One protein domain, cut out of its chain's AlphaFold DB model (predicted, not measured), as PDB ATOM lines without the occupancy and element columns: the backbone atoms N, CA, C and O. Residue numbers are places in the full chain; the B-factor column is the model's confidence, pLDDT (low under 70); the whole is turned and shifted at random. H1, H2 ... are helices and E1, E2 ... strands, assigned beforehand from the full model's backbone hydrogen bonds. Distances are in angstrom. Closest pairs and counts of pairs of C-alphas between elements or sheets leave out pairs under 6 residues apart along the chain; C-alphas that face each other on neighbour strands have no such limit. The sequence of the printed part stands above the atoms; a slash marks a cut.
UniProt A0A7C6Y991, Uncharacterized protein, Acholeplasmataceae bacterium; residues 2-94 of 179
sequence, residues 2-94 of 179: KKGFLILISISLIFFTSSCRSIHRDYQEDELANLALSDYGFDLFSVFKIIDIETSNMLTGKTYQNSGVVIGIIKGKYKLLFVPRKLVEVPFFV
ATOM      1  N   LYS A   2      98.070 209.089 200.011       52.44
ATOM      2  CA  LYS A   2      99.131 209.088 198.972       52.44
ATOM      3  C   LYS A   2     100.551 209.442 199.467       52.44
ATOM      4  O   LYS A   2     101.522 209.057 198.833       52.44
ATOM      5  N   LYS A   3     100.686 210.138 200.607       50.66
ATOM      6  CA  LYS A   3     101.991 210.589 201.140       50.66
ATOM      7  C   LYS A   3     102.827 209.463 201.775       50.66
ATOM      8  O   LYS A   3     104.037 209.464 201.620       50.66
ATOM      9  N   GLY A   4     102.191 208.485 202.429       56.09
ATOM     10  CA  GLY A   4     102.899 207.349 203.042       56.09
ATOM     11  C   GLY A   4     103.483 206.371 202.018       56.09
ATOM     12  O   GLY A   4     104.549 205.809 202.241       56.09
ATOM     13  N   PHE A   5     102.828 206.228 200.861       59.41
ATOM     14  CA  PHE A   5     103.277 205.347 199.780       59.41
ATOM     15  C   PHE A   5     104.559 205.859 199.104       59.41
ATOM     16  O   PHE A   5     105.454 205.078 198.806       59.41
ATOM     17  N   LEU A   6     104.683 207.182 198.933       59.88
ATOM     18  CA  LEU A   6     105.893 207.808 198.390       59.88
ATOM     19  C   LEU A   6     107.109 207.600 199.302       59.88
ATOM     20  O   LEU A   6     108.180 207.276 198.809       59.88
ATOM     21  N   ILE A   7     106.929 207.699 200.624       66.00
ATOM     22  CA  ILE A   7     108.012 207.484 201.599       66.00
ATOM     23  C   ILE A   7     108.474 206.017 201.594       66.00
ATOM     24  O   ILE A   7     109.673 205.753 201.602       66.00
ATOM     25  N   LEU A   8     107.540 205.063 201.516       61.22
ATOM     26  CA  LEU A   8     107.852 203.630 201.430       61.22
ATOM     27  C   LEU A   8     108.632 203.270 200.157       61.22
ATOM     28  O   LEU A   8     109.601 202.519 200.240       61.22
ATOM     29  N   ILE A   9     108.265 203.851 199.010       69.38
ATOM     30  CA  ILE A   9     108.998 203.677 197.746       69.38
ATOM     31  C   ILE A   9     110.414 204.255 197.847       69.38
ATOM     32  O   ILE A   9     111.371 203.618 197.407       69.38
ATOM     33  N   SER A  10     110.575 205.441 198.442       60.22
ATOM     34  CA  SER A  10     111.894 206.058 198.623       60.22
ATOM     35  C   SER A  10     112.804 205.208 199.510       60.22
ATOM     36  O   SER A  10     113.964 204.998 199.164       60.22
ATOM     37  N   ILE A  11     112.277 204.664 200.611       63.06
ATOM     38  CA  ILE A  11     113.038 203.785 201.507       63.06
ATOM     39  C   ILE A  11     113.422 202.488 200.782       63.06
ATOM     40  O   ILE A  11     114.589 202.100 200.820       63.06
ATOM     41  N   SER A  12     112.499 201.847 200.053       61.59
ATOM     42  CA  SER A  12     112.828 200.624 199.307       61.59
ATOM     43  C   SER A  12     113.890 200.869 198.230       61.59
ATOM     44  O   SER A  12     114.814 200.073 198.097       61.59
ATOM     45  N   LEU A  13     113.825 201.989 197.501       58.81
ATOM     46  CA  LEU A  13     114.830 202.361 196.494       58.81
ATOM     47  C   LEU A  13     116.230 202.555 197.095       58.81
ATOM     48  O   LEU A  13     117.220 202.148 196.483       58.81
ATOM     49  N   ILE A  14     116.332 203.113 198.303       60.81
ATOM     50  CA  ILE A  14     117.617 203.277 199.000       60.81
ATOM     51  C   ILE A  14     118.194 201.912 199.401       60.81
ATOM     52  O   ILE A  14     119.381 201.659 199.187       60.81
ATOM     53  N   PHE A  15     117.367 200.989 199.902       57.59
ATOM     54  CA  PHE A  15     117.824 199.637 200.243       57.59
ATOM     55  C   PHE A  15     118.229 198.821 199.004       57.59
ATOM     56  O   PHE A  15     119.255 198.136 199.032       57.59
ATOM     57  N   PHE A  16     117.497 198.938 197.893       55.66
ATOM     58  CA  PHE A  16     117.830 198.244 196.643       55.66
ATOM     59  C   PHE A  16     119.105 198.788 195.982       55.66
ATOM     60  O   PHE A  16     119.923 198.008 195.497       55.66
ATOM     61  N   THR A  17     119.325 200.105 195.999       53.19
ATOM     62  CA  THR A  17     120.557 200.707 195.448       53.19
ATOM     63  C   THR A  17     121.782 200.427 196.320       53.19
ATOM     64  O   THR A  17     122.859 200.156 195.787       53.19
ATOM     65  N   SER A  18     121.618 200.388 197.645       52.06
ATOM     66  CA  SER A  18     122.690 200.015 198.582       52.06
ATOM     67  C   SER A  18     123.081 198.537 198.455       52.06
ATOM     68  O   SER A  18     124.264 198.210 198.437       52.06
ATOM     69  N   SER A  19     122.102 197.646 198.263       50.59
ATOM     70  CA  SER A  19     122.348 196.210 198.042       50.59
ATOM     71  C   SER A  19     122.951 195.912 196.663       50.59
ATOM     72  O   SER A  19     123.651 194.924 196.480       50.59
ATOM     73  N   CYS A  20     122.725 196.775 195.669       51.72
ATOM     74  CA  CYS A  20     123.377 196.654 194.364       51.72
ATOM     75  C   CYS A  20     124.873 197.017 194.442       51.72
ATOM     76  O   CYS A  20     125.706 196.369 193.807       51.72
ATOM     77  N   ARG A  21     125.237 197.988 195.298       50.59
ATOM     78  CA  ARG A  21     126.643 198.278 195.633       50.59
ATOM     79  C   ARG A  21     127.303 197.157 196.440       50.59
ATOM     80  O   ARG A  21     128.494 196.945 196.282       50.59
ATOM     81  N   SER A  22     126.556 196.394 197.240       56.03
ATOM     82  CA  SER A  22     127.126 195.329 198.082       56.03
ATOM     83  C   SER A  22     127.442 194.017 197.351       56.03
ATOM     84  O   SER A  22     127.885 193.065 197.986       56.03
ATOM     85  N   ILE A  23     127.175 193.917 196.045       66.50
ATOM     86  CA  ILE A  23     127.433 192.696 195.256       66.50
ATOM     87  C   ILE A  23     128.704 192.840 194.409       66.50
ATOM     88  O   ILE A  23     129.379 191.848 194.116       66.50
ATOM     89  N   HIS A  24     129.047 194.069 194.027       71.38
ATOM     90  CA  HIS A  24     130.161 194.372 193.140       71.38
ATOM     91  C   HIS A  24     131.275 195.087 193.900       71.38
ATOM     92  O   HIS A  24     131.005 196.003 194.667       71.38
ATOM     93  N   ARG A  25     132.523 194.686 193.654       76.19
ATOM     94  CA  ARG A  25     133.702 195.423 194.100       76.19
ATOM     95  C   ARG A  25     133.710 196.791 193.435       76.19
ATOM     96  O   ARG A  25     133.525 196.894 192.219       76.19
ATOM     97  N   ASP A  26     133.914 197.807 194.259       76.88
ATOM     98  CA  ASP A  26     134.384 199.106 193.813       76.88
ATOM     99  C   ASP A  26     135.909 199.032 193.792       76.88
ATOM    100  O   ASP A  26     136.524 198.603 194.767       76.88
ATOM    101  N   TYR A  27     136.522 199.328 192.653       74.56
ATOM    102  CA  TYR A  27     137.962 199.161 192.498       74.56
ATOM    103  C   TYR A  27     138.678 200.412 192.991       74.56
ATOM    104  O   TYR A  27     139.044 201.278 192.201       74.56
ATOM    105  N   GLN A  28     138.851 200.505 194.307       79.38
ATOM    106  CA  GLN A  28     139.657 201.551 194.923       79.38
ATOM    107  C   GLN A  28     141.106 201.081 195.016       79.38
ATOM    108  O   GLN A  28     141.391 200.015 195.559       79.38
ATOM    109  N   GLU A  29     142.022 201.862 194.450       68.81
ATOM    110  CA  GLU A  29     143.426 201.472 194.301       68.81
ATOM    111  C   GLU A  29     144.096 201.195 195.652       68.81
ATOM    112  O   GLU A  29     144.745 200.164 195.801       68.81
ATOM    113  N   ASP A  30     143.831 202.025 196.665       75.19
ATOM    114  CA  ASP A  30     144.341 201.828 198.027       75.19
ATOM    115  C   ASP A  30     143.839 200.517 198.658       75.19
ATOM    116  O   ASP A  30     144.592 199.803 199.321       75.19
ATOM    117  N   GLU A  31     142.569 200.157 198.440       84.50
ATOM    118  CA  GLU A  31     142.001 198.900 198.946       84.50
ATOM    119  C   GLU A  31     142.611 197.686 198.236       84.50
ATOM    120  O   GLU A  31     142.877 196.664 198.867       84.50
ATOM    121  N   LEU A  32     142.872 197.800 196.933       81.88
ATOM    122  CA  LEU A  32     143.451 196.732 196.117       81.88
ATOM    123  C   LEU A  32     144.947 196.544 196.381       81.88
ATOM    124  O   LEU A  32     145.421 195.406 196.402       81.88
ATOM    125  N   ALA A  33     145.675 197.633 196.620       76.38
ATOM    126  CA  ALA A  33     147.061 197.592 197.057       76.38
ATOM    127  C   ALA A  33     147.172 196.938 198.438       76.38
ATOM    128  O   ALA A  33     147.976 196.021 198.613       76.38
ATOM    129  N   ASN A  34     146.313 197.330 199.387       87.00
ATOM    130  CA  ASN A  34     146.252 196.691 200.701       87.00
ATOM    131  C   ASN A  34     145.928 195.201 200.579       87.00
ATOM    132  O   ASN A  34     146.705 194.392 201.065       87.00
ATOM    133  N   LEU A  35     144.872 194.831 199.848       86.44
ATOM    134  CA  LEU A  35     144.513 193.436 199.568       86.44
ATOM    135  C   LEU A  35     145.713 192.634 199.037       86.44
ATOM    136  O   LEU A  35     145.990 191.532 199.507       86.44
ATOM    137  N   ALA A  36     146.444 193.174 198.061       83.06
ATOM    138  CA  ALA A  36     147.595 192.493 197.479       83.06
ATOM    139  C   ALA A  36     148.719 192.282 198.505       83.06
ATOM    140  O   ALA A  36     149.238 191.172 198.634       83.06
ATOM    141  N   LEU A  37     149.076 193.328 199.251       82.25
ATOM    142  CA  LEU A  37     150.175 193.292 200.214       82.25
ATOM    143  C   LEU A  37     149.825 192.458 201.457       82.25
ATOM    144  O   LEU A  37     150.595 191.579 201.845       82.25
ATOM    145  N   SER A  38     148.664 192.699 202.074       88.69
ATOM    146  CA  SER A  38     148.278 192.076 203.345       88.69
ATOM    147  C   SER A  38     147.717 190.669 203.183       88.69
ATOM    148  O   SER A  38     148.076 189.783 203.958       88.69
ATOM    149  N   ASP A  39     146.862 190.446 202.182       89.06
ATOM    150  CA  ASP A  39     146.053 189.222 202.117       89.06
ATOM    151  C   ASP A  39     146.653 188.192 201.155       89.06
ATOM    152  O   ASP A  39     146.503 186.985 201.355       89.06
ATOM    153  N   TYR A  40     147.371 188.658 200.128       87.81
ATOM    154  CA  TYR A  40     147.987 187.806 199.104       87.81
ATOM    155  C   TYR A  40     149.522 187.805 199.145       87.81
ATOM    156  O   TYR A  40     150.150 187.065 198.386       87.81
ATOM    157  N   GLY A  41     150.132 188.555 200.067       87.12
ATOM    158  CA  GLY A  41     151.560 188.466 200.382       87.12
ATOM    159  C   GLY A  41     152.486 189.014 199.300       87.12
ATOM    160  O   GLY A  41     153.593 188.501 199.135       87.12
ATOM    161  N   PHE A  42     152.032 190.016 198.548       75.62
ATOM    162  CA  PHE A  42     152.903 190.796 197.675       75.62
ATOM    163  C   PHE A  42     153.931 191.569 198.511       75.62
ATOM    164  O   PHE A  42     153.580 192.215 199.491       75.62
ATOM    165  N   ASP A  43     155.200 191.524 198.103       68.31
ATOM    166  CA  ASP A  43     156.250 192.399 198.638       68.31
ATOM    167  C   ASP A  43     156.096 193.824 198.084       68.31
ATOM    168  O   ASP A  43     156.429 194.803 198.748       68.31
ATOM    169  N   LEU A  44     155.595 193.931 196.848       64.75
ATOM    170  CA  LEU A  44     155.344 195.190 196.159       64.75
ATOM    171  C   LEU A  44     154.072 195.085 195.319       64.75
ATOM    172  O   LEU A  44     153.946 194.177 194.494       64.75
ATOM    173  N   PHE A  45     153.170 196.048 195.490       73.25
ATOM    174  CA  PHE A  45     152.084 196.321 194.554       73.25
ATOM    175  C   PHE A  45     152.620 197.204 193.425       73.25
ATOM    176  O   PHE A  45     153.217 198.245 193.697       73.25
ATOM    177  N   SER A  46     152.427 196.791 192.173       63.56
ATOM    178  CA  SER A  46     152.839 197.581 191.010       63.56
ATOM    179  C   SER A  46     151.663 198.330 190.402       63.56
ATOM    180  O   SER A  46     151.746 199.538 190.220       63.56
ATOM    181  N   VAL A  47     150.581 197.623 190.061       66.06
ATOM    182  CA  VAL A  47     149.422 198.230 189.390       66.06
ATOM    183  C   VAL A  47     148.176 197.360 189.522       66.06
ATOM    184  O   VAL A  47     148.264 196.136 189.654       66.06
ATOM    185  N   PHE A  48     147.006 197.989 189.420       70.38
ATOM    186  CA  PHE A  48     145.727 197.324 189.209       70.38
ATOM    187  C   PHE A  48     145.109 197.732 187.871       70.38
ATOM    188  O   PHE A  48     145.154 198.897 187.478       70.38
ATOM    189  N   LYS A  49     144.474 196.779 187.188       64.94
ATOM    190  CA  LYS A  49     143.818 197.031 185.909       64.94
ATOM    191  C   LYS A  49     142.503 196.291 185.761       64.94
ATOM    192  O   LYS A  49     142.453 195.095 186.009       64.94
ATOM    193  N   ILE A  50     141.474 196.972 185.262       73.69
ATOM    194  CA  ILE A  50     140.225 196.339 184.818       73.69
ATOM    195  C   ILE A  50     140.440 195.728 183.430       73.69
ATOM    196  O   ILE A  50     140.992 196.373 182.541       73.69
ATOM    197  N   ILE A  51     139.979 194.497 183.246       60.34
ATOM    198  CA  ILE A  51     140.114 193.720 182.016       60.34
ATOM    199  C   ILE A  51     138.743 193.338 181.449       60.34
ATOM    200  O   ILE A  51     137.738 193.260 182.164       60.34
ATOM    201  N   ASP A  52     138.704 193.121 180.138       67.00
ATOM    202  CA  ASP A  52     137.503 192.691 179.431       67.00
ATOM    203  C   ASP A  52     137.245 191.177 179.560       67.00
ATOM    204  O   ASP A  52     137.992 190.419 180.185       67.00
ATOM    205  N   ILE A  53     136.122 190.741 178.983       71.50
ATOM    206  CA  ILE A  53     135.642 189.355 179.063       71.50
ATOM    207  C   ILE A  53     136.608 188.388 178.370       71.50
ATOM    208  O   ILE A  53     136.810 187.273 178.857       71.50
ATOM    209  N   GLU A  54     137.189 188.800 177.241       64.50
ATOM    210  CA  GLU A  54     138.098 187.972 176.447       64.50
ATOM    211  C   GLU A  54     139.404 187.744 177.207       64.50
ATOM    212  O   GLU A  54     139.788 186.596 177.444       64.50
ATOM    213  N   THR A  55     140.007 188.820 177.712       55.81
ATOM    214  CA  THR A  55     141.216 188.786 178.544       55.81
ATOM    215  C   THR A  55     141.000 187.952 179.800       55.81
ATOM    216  O   THR A  55     141.840 187.135 180.178       55.81
ATOM    217  N   SER A  56     139.841 188.102 180.436       63.84
ATOM    218  CA  SER A  56     139.470 187.296 181.591       63.84
ATOM    219  C   SER A  56     139.430 185.800 181.275       63.84
ATOM    220  O   SER A  56     139.917 184.994 182.070       63.84
ATOM    221  N   ASN A  57     138.849 185.425 180.135       64.25
ATOM    222  CA  ASN A  57     138.786 184.032 179.708       64.25
ATOM    223  C   ASN A  57     140.173 183.474 179.394       64.25
ATOM    224  O   ASN A  57     140.468 182.349 179.781       64.25
ATOM    225  N   MET A  58     141.037 184.275 178.770       57.91
ATOM    226  CA  MET A  58     142.420 183.885 178.497       57.91
ATOM    227  C   MET A  58     143.225 183.649 179.776       57.91
ATOM    228  O   MET A  58     143.952 182.670 179.861       57.91
ATOM    229  N   LEU A  59     143.085 184.519 180.782       60.38
ATOM    230  CA  LEU A  59     143.861 184.415 182.022       60.38
ATOM    231  C   LEU A  59     143.341 183.337 182.978       60.38
ATOM    232  O   LEU A  59     144.087 182.852 183.820       60.38
ATOM    233  N   THR A  60     142.052 182.999 182.922       69.69
ATOM    234  CA  THR A  60     141.421 182.170 183.965       69.69
ATOM    235  C   THR A  60     140.715 180.921 183.440       69.69
ATOM    236  O   THR A  60     140.203 180.131 184.236       69.69
ATOM    237  N   GLY A  61     140.620 180.756 182.117       67.62
ATOM    238  CA  GLY A  61     139.778 179.746 181.468       67.62
ATOM    239  C   GLY A  61     138.273 179.981 181.650       67.62
ATOM    240  O   GLY A  61     137.471 179.091 181.361       67.62
ATOM    241  N   LYS A  62     137.875 181.140 182.198       71.12
ATOM    242  CA  LYS A  62     136.485 181.497 182.497       71.12
ATOM    243  C   LYS A  62     136.188 182.954 182.158       71.12
ATOM    244  O   LYS A  62     136.995 183.862 182.354       71.12
ATOM    245  N   THR A  63     134.968 183.199 181.706       76.44
ATOM    246  CA  THR A  63     134.496 184.544 181.392       76.44
ATOM    247  C   THR A  63     134.044 185.272 182.657       76.44
ATOM    248  O   THR A  63     133.112 184.850 183.343       76.44
ATOM    249  N   TYR A  64     134.670 186.413 182.942       78.38
ATOM    250  CA  TYR A  64     134.217 187.358 183.960       78.38
ATOM    251  C   TYR A  64     133.981 188.727 183.317       78.38
ATOM    252  O   TYR A  64     134.677 189.130 182.391       78.38
ATOM    253  N   GLN A  65     132.965 189.447 183.792       75.75
ATOM    254  CA  GLN A  65     132.660 190.796 183.317       75.75
ATOM    255  C   GLN A  65     133.225 191.840 184.269       75.75
ATOM    256  O   GLN A  65     132.877 191.842 185.452       75.75
ATOM    257  N   ASN A  66     133.990 192.790 183.719       69.56
ATOM    258  CA  ASN A  66     134.568 193.919 184.453       69.56
ATOM    259  C   ASN A  66     135.408 193.469 185.665       69.56
ATOM    260  O   ASN A  66     135.361 194.107 186.715       69.56
ATOM    261  N   SER A  67     136.096 192.332 185.555       79.19
ATOM    262  CA  SER A  67     137.110 191.866 186.505       79.19
ATOM    263  C   SER A  67     138.372 192.716 186.385       79.19
ATOM    264  O   SER A  67     138.528 193.468 185.427       79.19
ATOM    265  N   GLY A  68     139.279 192.603 187.348       75.44
ATOM    266  CA  GLY A  68     140.591 193.215 187.248       75.44
ATOM    267  C   GLY A  68     141.732 192.274 187.581       75.44
ATOM    268  O   GLY A  68     141.529 191.125 187.969       75.44
ATOM    269  N   VAL A  69     142.946 192.770 187.406       73.00
ATOM    270  CA  VAL A  69     144.195 192.075 187.690       73.00
ATOM    271  C   VAL A  69     145.090 193.025 188.461       73.00
ATOM    272  O   VAL A  69     145.317 194.155 188.033       73.00
ATOM    273  N   VAL A  70     145.594 192.555 189.595       73.12
ATOM    274  CA  VAL A  70     146.707 193.180 190.302       73.12
ATOM    275  C   VAL A  70     148.007 192.554 189.815       73.12
ATOM    276  O   VAL A  70     148.121 191.330 189.718       73.12
ATOM    277  N   ILE A  71     148.992 193.402 189.544       67.75
ATOM    278  CA  ILE A  71     150.362 193.026 189.212       67.75
ATOM    279  C   ILE A  71     151.266 193.482 190.349       67.75
ATOM    280  O   ILE A  71     151.113 194.583 190.880       67.75
ATOM    281  N   GLY A  72     152.235 192.649 190.701       56.34
ATOM    282  CA  GLY A  72     153.238 192.990 191.696       56.34
ATOM    283  C   GLY A  72     154.261 191.879 191.891       56.34
ATOM    284  O   GLY A  72     154.336 190.950 191.082       56.34
ATOM    285  N   ILE A  73     155.060 191.975 192.949       64.50
ATOM    286  CA  ILE A  73     156.222 191.111 193.181       64.50
ATOM    287  C   ILE A  73     156.020 190.265 194.439       64.50
ATOM    288  O   ILE A  73     155.641 190.788 195.480       64.50
ATOM    289  N   ILE A  74     156.316 188.966 194.349       74.75
ATOM    290  CA  ILE A  74     156.435 188.046 195.489       74.75
ATOM    291  C   ILE A  74     157.787 187.342 195.396       74.75
ATOM    292  O   ILE A  74     158.055 186.615 194.434       74.75
ATOM    293  N   LYS A  75     158.632 187.520 196.409       73.38
ATOM    294  CA  LYS A  75     159.984 186.957 196.534       73.38
ATOM    295  C   LYS A  75     160.836 187.210 195.289       73.38
ATOM    296  O   LYS A  75     161.452 186.288 194.753       73.38
ATOM    297  N   GLY A  76     160.813 188.450 194.798       50.78
ATOM    298  CA  GLY A  76     161.558 188.873 193.606       50.78
ATOM    299  C   GLY A  76     161.005 188.349 192.275       50.78
ATOM    300  O   GLY A  76     161.693 188.422 191.265       50.78
ATOM    301  N   LYS A  77     159.784 187.796 192.242       58.25
ATOM    302  CA  LYS A  77     159.136 187.334 191.005       58.25
ATOM    303  C   LYS A  77     157.828 188.067 190.763       58.25
ATOM    304  O   LYS A  77     157.006 188.162 191.674       58.25
ATOM    305  N   TYR A  78     157.601 188.495 189.523       59.62
ATOM    306  CA  TYR A  78     156.318 189.059 189.113       59.62
ATOM    307  C   TYR A  78     155.195 188.023 189.209       59.62
ATOM    308  O   TYR A  78     155.351 186.859 188.821       59.62
ATOM    309  N   LYS A  79     154.058 188.460 189.749       64.75
ATOM    310  CA  LYS A  79     152.844 187.667 189.930       64.75
ATOM    311  C   LYS A  79     151.614 188.477 189.542       64.75
ATOM    312  O   LYS A  79     151.576 189.692 189.712       64.75
ATOM    313  N   LEU A  80     150.611 187.761 189.038       70.25
ATOM    314  CA  LEU A  80     149.303 188.298 188.684       70.25
ATOM    315  C   LEU A  80     148.251 187.720 189.628       70.25
ATOM    316  O   LEU A  80     148.110 186.499 189.741       70.25
ATOM    317  N   LEU A  81     147.511 188.602 190.287       80.50
ATOM    318  CA  LEU A  81     146.357 188.272 191.109       80.50
ATOM    319  C   LEU A  81     145.100 188.715 190.365       80.50
ATOM    320  O   LEU A  81     144.867 189.904 190.167       80.50
ATOM    321  N   PHE A  82     144.284 187.759 189.946       82.62
ATOM    322  CA  PHE A  82     142.993 188.041 189.342       82.62
ATOM    323  C   PHE A  82     141.986 188.432 190.427       82.62
ATOM    324  O   PHE A  82     141.822 187.720 191.419       82.62
ATOM    325  N   VAL A  83     141.285 189.545 190.222       87.38
ATOM    326  CA  VAL A  83     140.286 190.114 191.131       87.38
ATOM    327  C   VAL A  83     138.930 190.133 190.418       87.38
ATOM    328  O   VAL A  83     138.660 191.018 189.603       87.38
ATOM    329  N   PRO A  84     138.037 189.172 190.697       87.62
ATOM    330  CA  PRO A  84     136.706 189.162 190.105       87.62
ATOM    331  C   PRO A  84     135.885 190.384 190.537       87.62
ATOM    332  O   PRO A  84     136.029 190.875 191.658       87.62
ATOM    333  N   ARG A  85     134.941 190.839 189.704       85.50
ATOM    334  CA  ARG A  85     134.064 191.961 190.083       85.50
ATOM    335  C   ARG A  85     133.110 191.618 191.214       85.50
ATOM    336  O   ARG A  85     132.729 192.495 191.978       85.50
ATOM    337  N   LYS A  86     132.633 190.378 191.293       81.38
ATOM    338  CA  LYS A  86     131.636 190.000 192.297       81.38
ATOM    339  C   LYS A  86     132.318 189.727 193.630       81.38
ATOM    340  O   LYS A  86     133.221 188.901 193.688       81.38
ATOM    341  N   LEU A  87     131.830 190.340 194.706       74.81
ATOM    342  CA  LEU A  87     132.381 190.163 196.058       74.81
ATOM    343  C   LEU A  87     132.336 188.705 196.546       74.81
ATOM    344  O   LEU A  87     133.194 188.296 197.320       74.81
ATOM    345  N   VAL A  88     131.380 187.909 196.052       76.75
ATOM    346  CA  VAL A  88     131.262 186.468 196.349       76.75
ATOM    347  C   VAL A  88     132.361 185.611 195.713       76.75
ATOM    348  O   VAL A  88     132.584 184.483 196.140       76.75
ATOM    349  N   GLU A  89     133.038 186.120 194.685       79.06
ATOM    350  CA  GLU A  89     134.152 185.443 194.029       79.06
ATOM    351  C   GLU A  89     135.458 185.949 194.656       79.06
ATOM    352  O   GLU A  89     135.699 187.158 194.730       79.06
ATOM    353  N   VAL A  90     136.284 185.031 195.154       85.06
ATOM    354  CA  VAL A  90     137.528 185.357 195.867       85.06
ATOM    355  C   VAL A  90     138.644 185.617 194.849       85.06
ATOM    356  O   VAL A  90     138.722 184.874 193.870       85.06
ATOM    357  N   PRO A  91     139.500 186.637 195.040       88.12
ATOM    358  CA  PRO A  91     140.679 186.829 194.205       88.12
ATOM    359  C   PRO A  91     141.615 185.612 194.238       88.12
ATOM    360  O   PRO A  91     141.710 184.908 195.247       88.12
ATOM    361  N   PHE A  92     142.306 185.340 193.136       86.88
ATOM    362  CA  PHE A  92     143.190 184.178 193.023       86.88
ATOM    363  C   PHE A  92     144.356 184.445 192.079       86.88
ATOM    364  O   PHE A  92     144.250 185.227 191.136       86.88
ATOM    365  N   PHE A  93     145.488 183.790 192.328       81.44
ATOM    366  CA  PHE A  93     146.638 183.896 191.439       81.44
ATOM    367  C   PHE A  93     146.337 183.261 190.088       81.44
ATOM    368  O   PHE A  93     145.825 182.141 190.019       81.44
ATOM    369  N   VAL A  94     146.693 183.967 189.019       73.06
ATOM    370  CA  VAL A  94     146.633 183.421 187.665       73.06
ATOM    371  C   VAL A  94     147.648 182.278 187.570       73.06
ATOM    372  O   VAL A  94     148.829 182.457 187.871       73.06
TER     373      VAL A  94
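AT A GLANCE: This is residues 2 to 94 of the 179 residues of an uncharacterized protein of Acholeplasmataceae bacterium (UniProt A0A7C6Y991). A small sheet of three strands has H2 over one face and the short H3 on the opposite face, and from this compact body the long helix H1 sticks out as an arm, its residues 2 to 20 standing free. The arm makes the longest axis. The printed part has 93 residues, with H1, H2, E1, H3, E2 and E3 along the chain; the sheet's order is E1, E2, E3, antiparallel, and the class is mixed, helices and strands. The whole is loose, with a radius of gyration of the C-alphas of 17.7 A, and spans 65 by 27 by 17 A.

IN THESE COORDINATES: Find C-alpha 44 at (155.344, 195.190, 196.159), where E1 begins; it runs to residue 50, 18.9 A. E2 is residues 68 to 74, 18.6 A, and E3 residues 77 to 83, 19.1 A, ending at (140.286, 190.114, 191.131). H2 is residues 29 to 39, and H3 residues 53 to 60. H1, residues 2 to 21, begins at (99.131, 209.088, 198.972) and is 29.7 A long.

HOW THE PARTS SIT: Look first at E2, the inner strand: N 46 and O 71 of E1 and E2 are 2.9 A apart. E2 and E3 form a hairpin, with N 70 and O 81 at 2.8 A. H2 is on the sheet at a height of 9.0 A, over E1 and E2; its closest C-alphas to E1 are those of Ala 33 and Phe 45, 5.8 A. H3 is on the opposite face. H1 is apart from H2 and is not on the sheet. In H2 and H3 every O i to N i+4 pair is within hydrogen-bond range; in H1, 14 of 16.

THE WHOLE: The C-alphas of Lys 2 and Gly 76, the two farthest apart, are 65.8 A apart. The printed part has no cut, and no link is long. Mean pLDDT of the printed part is 70.1; residues 2 to 23 and 54 to 61 are among those under 70.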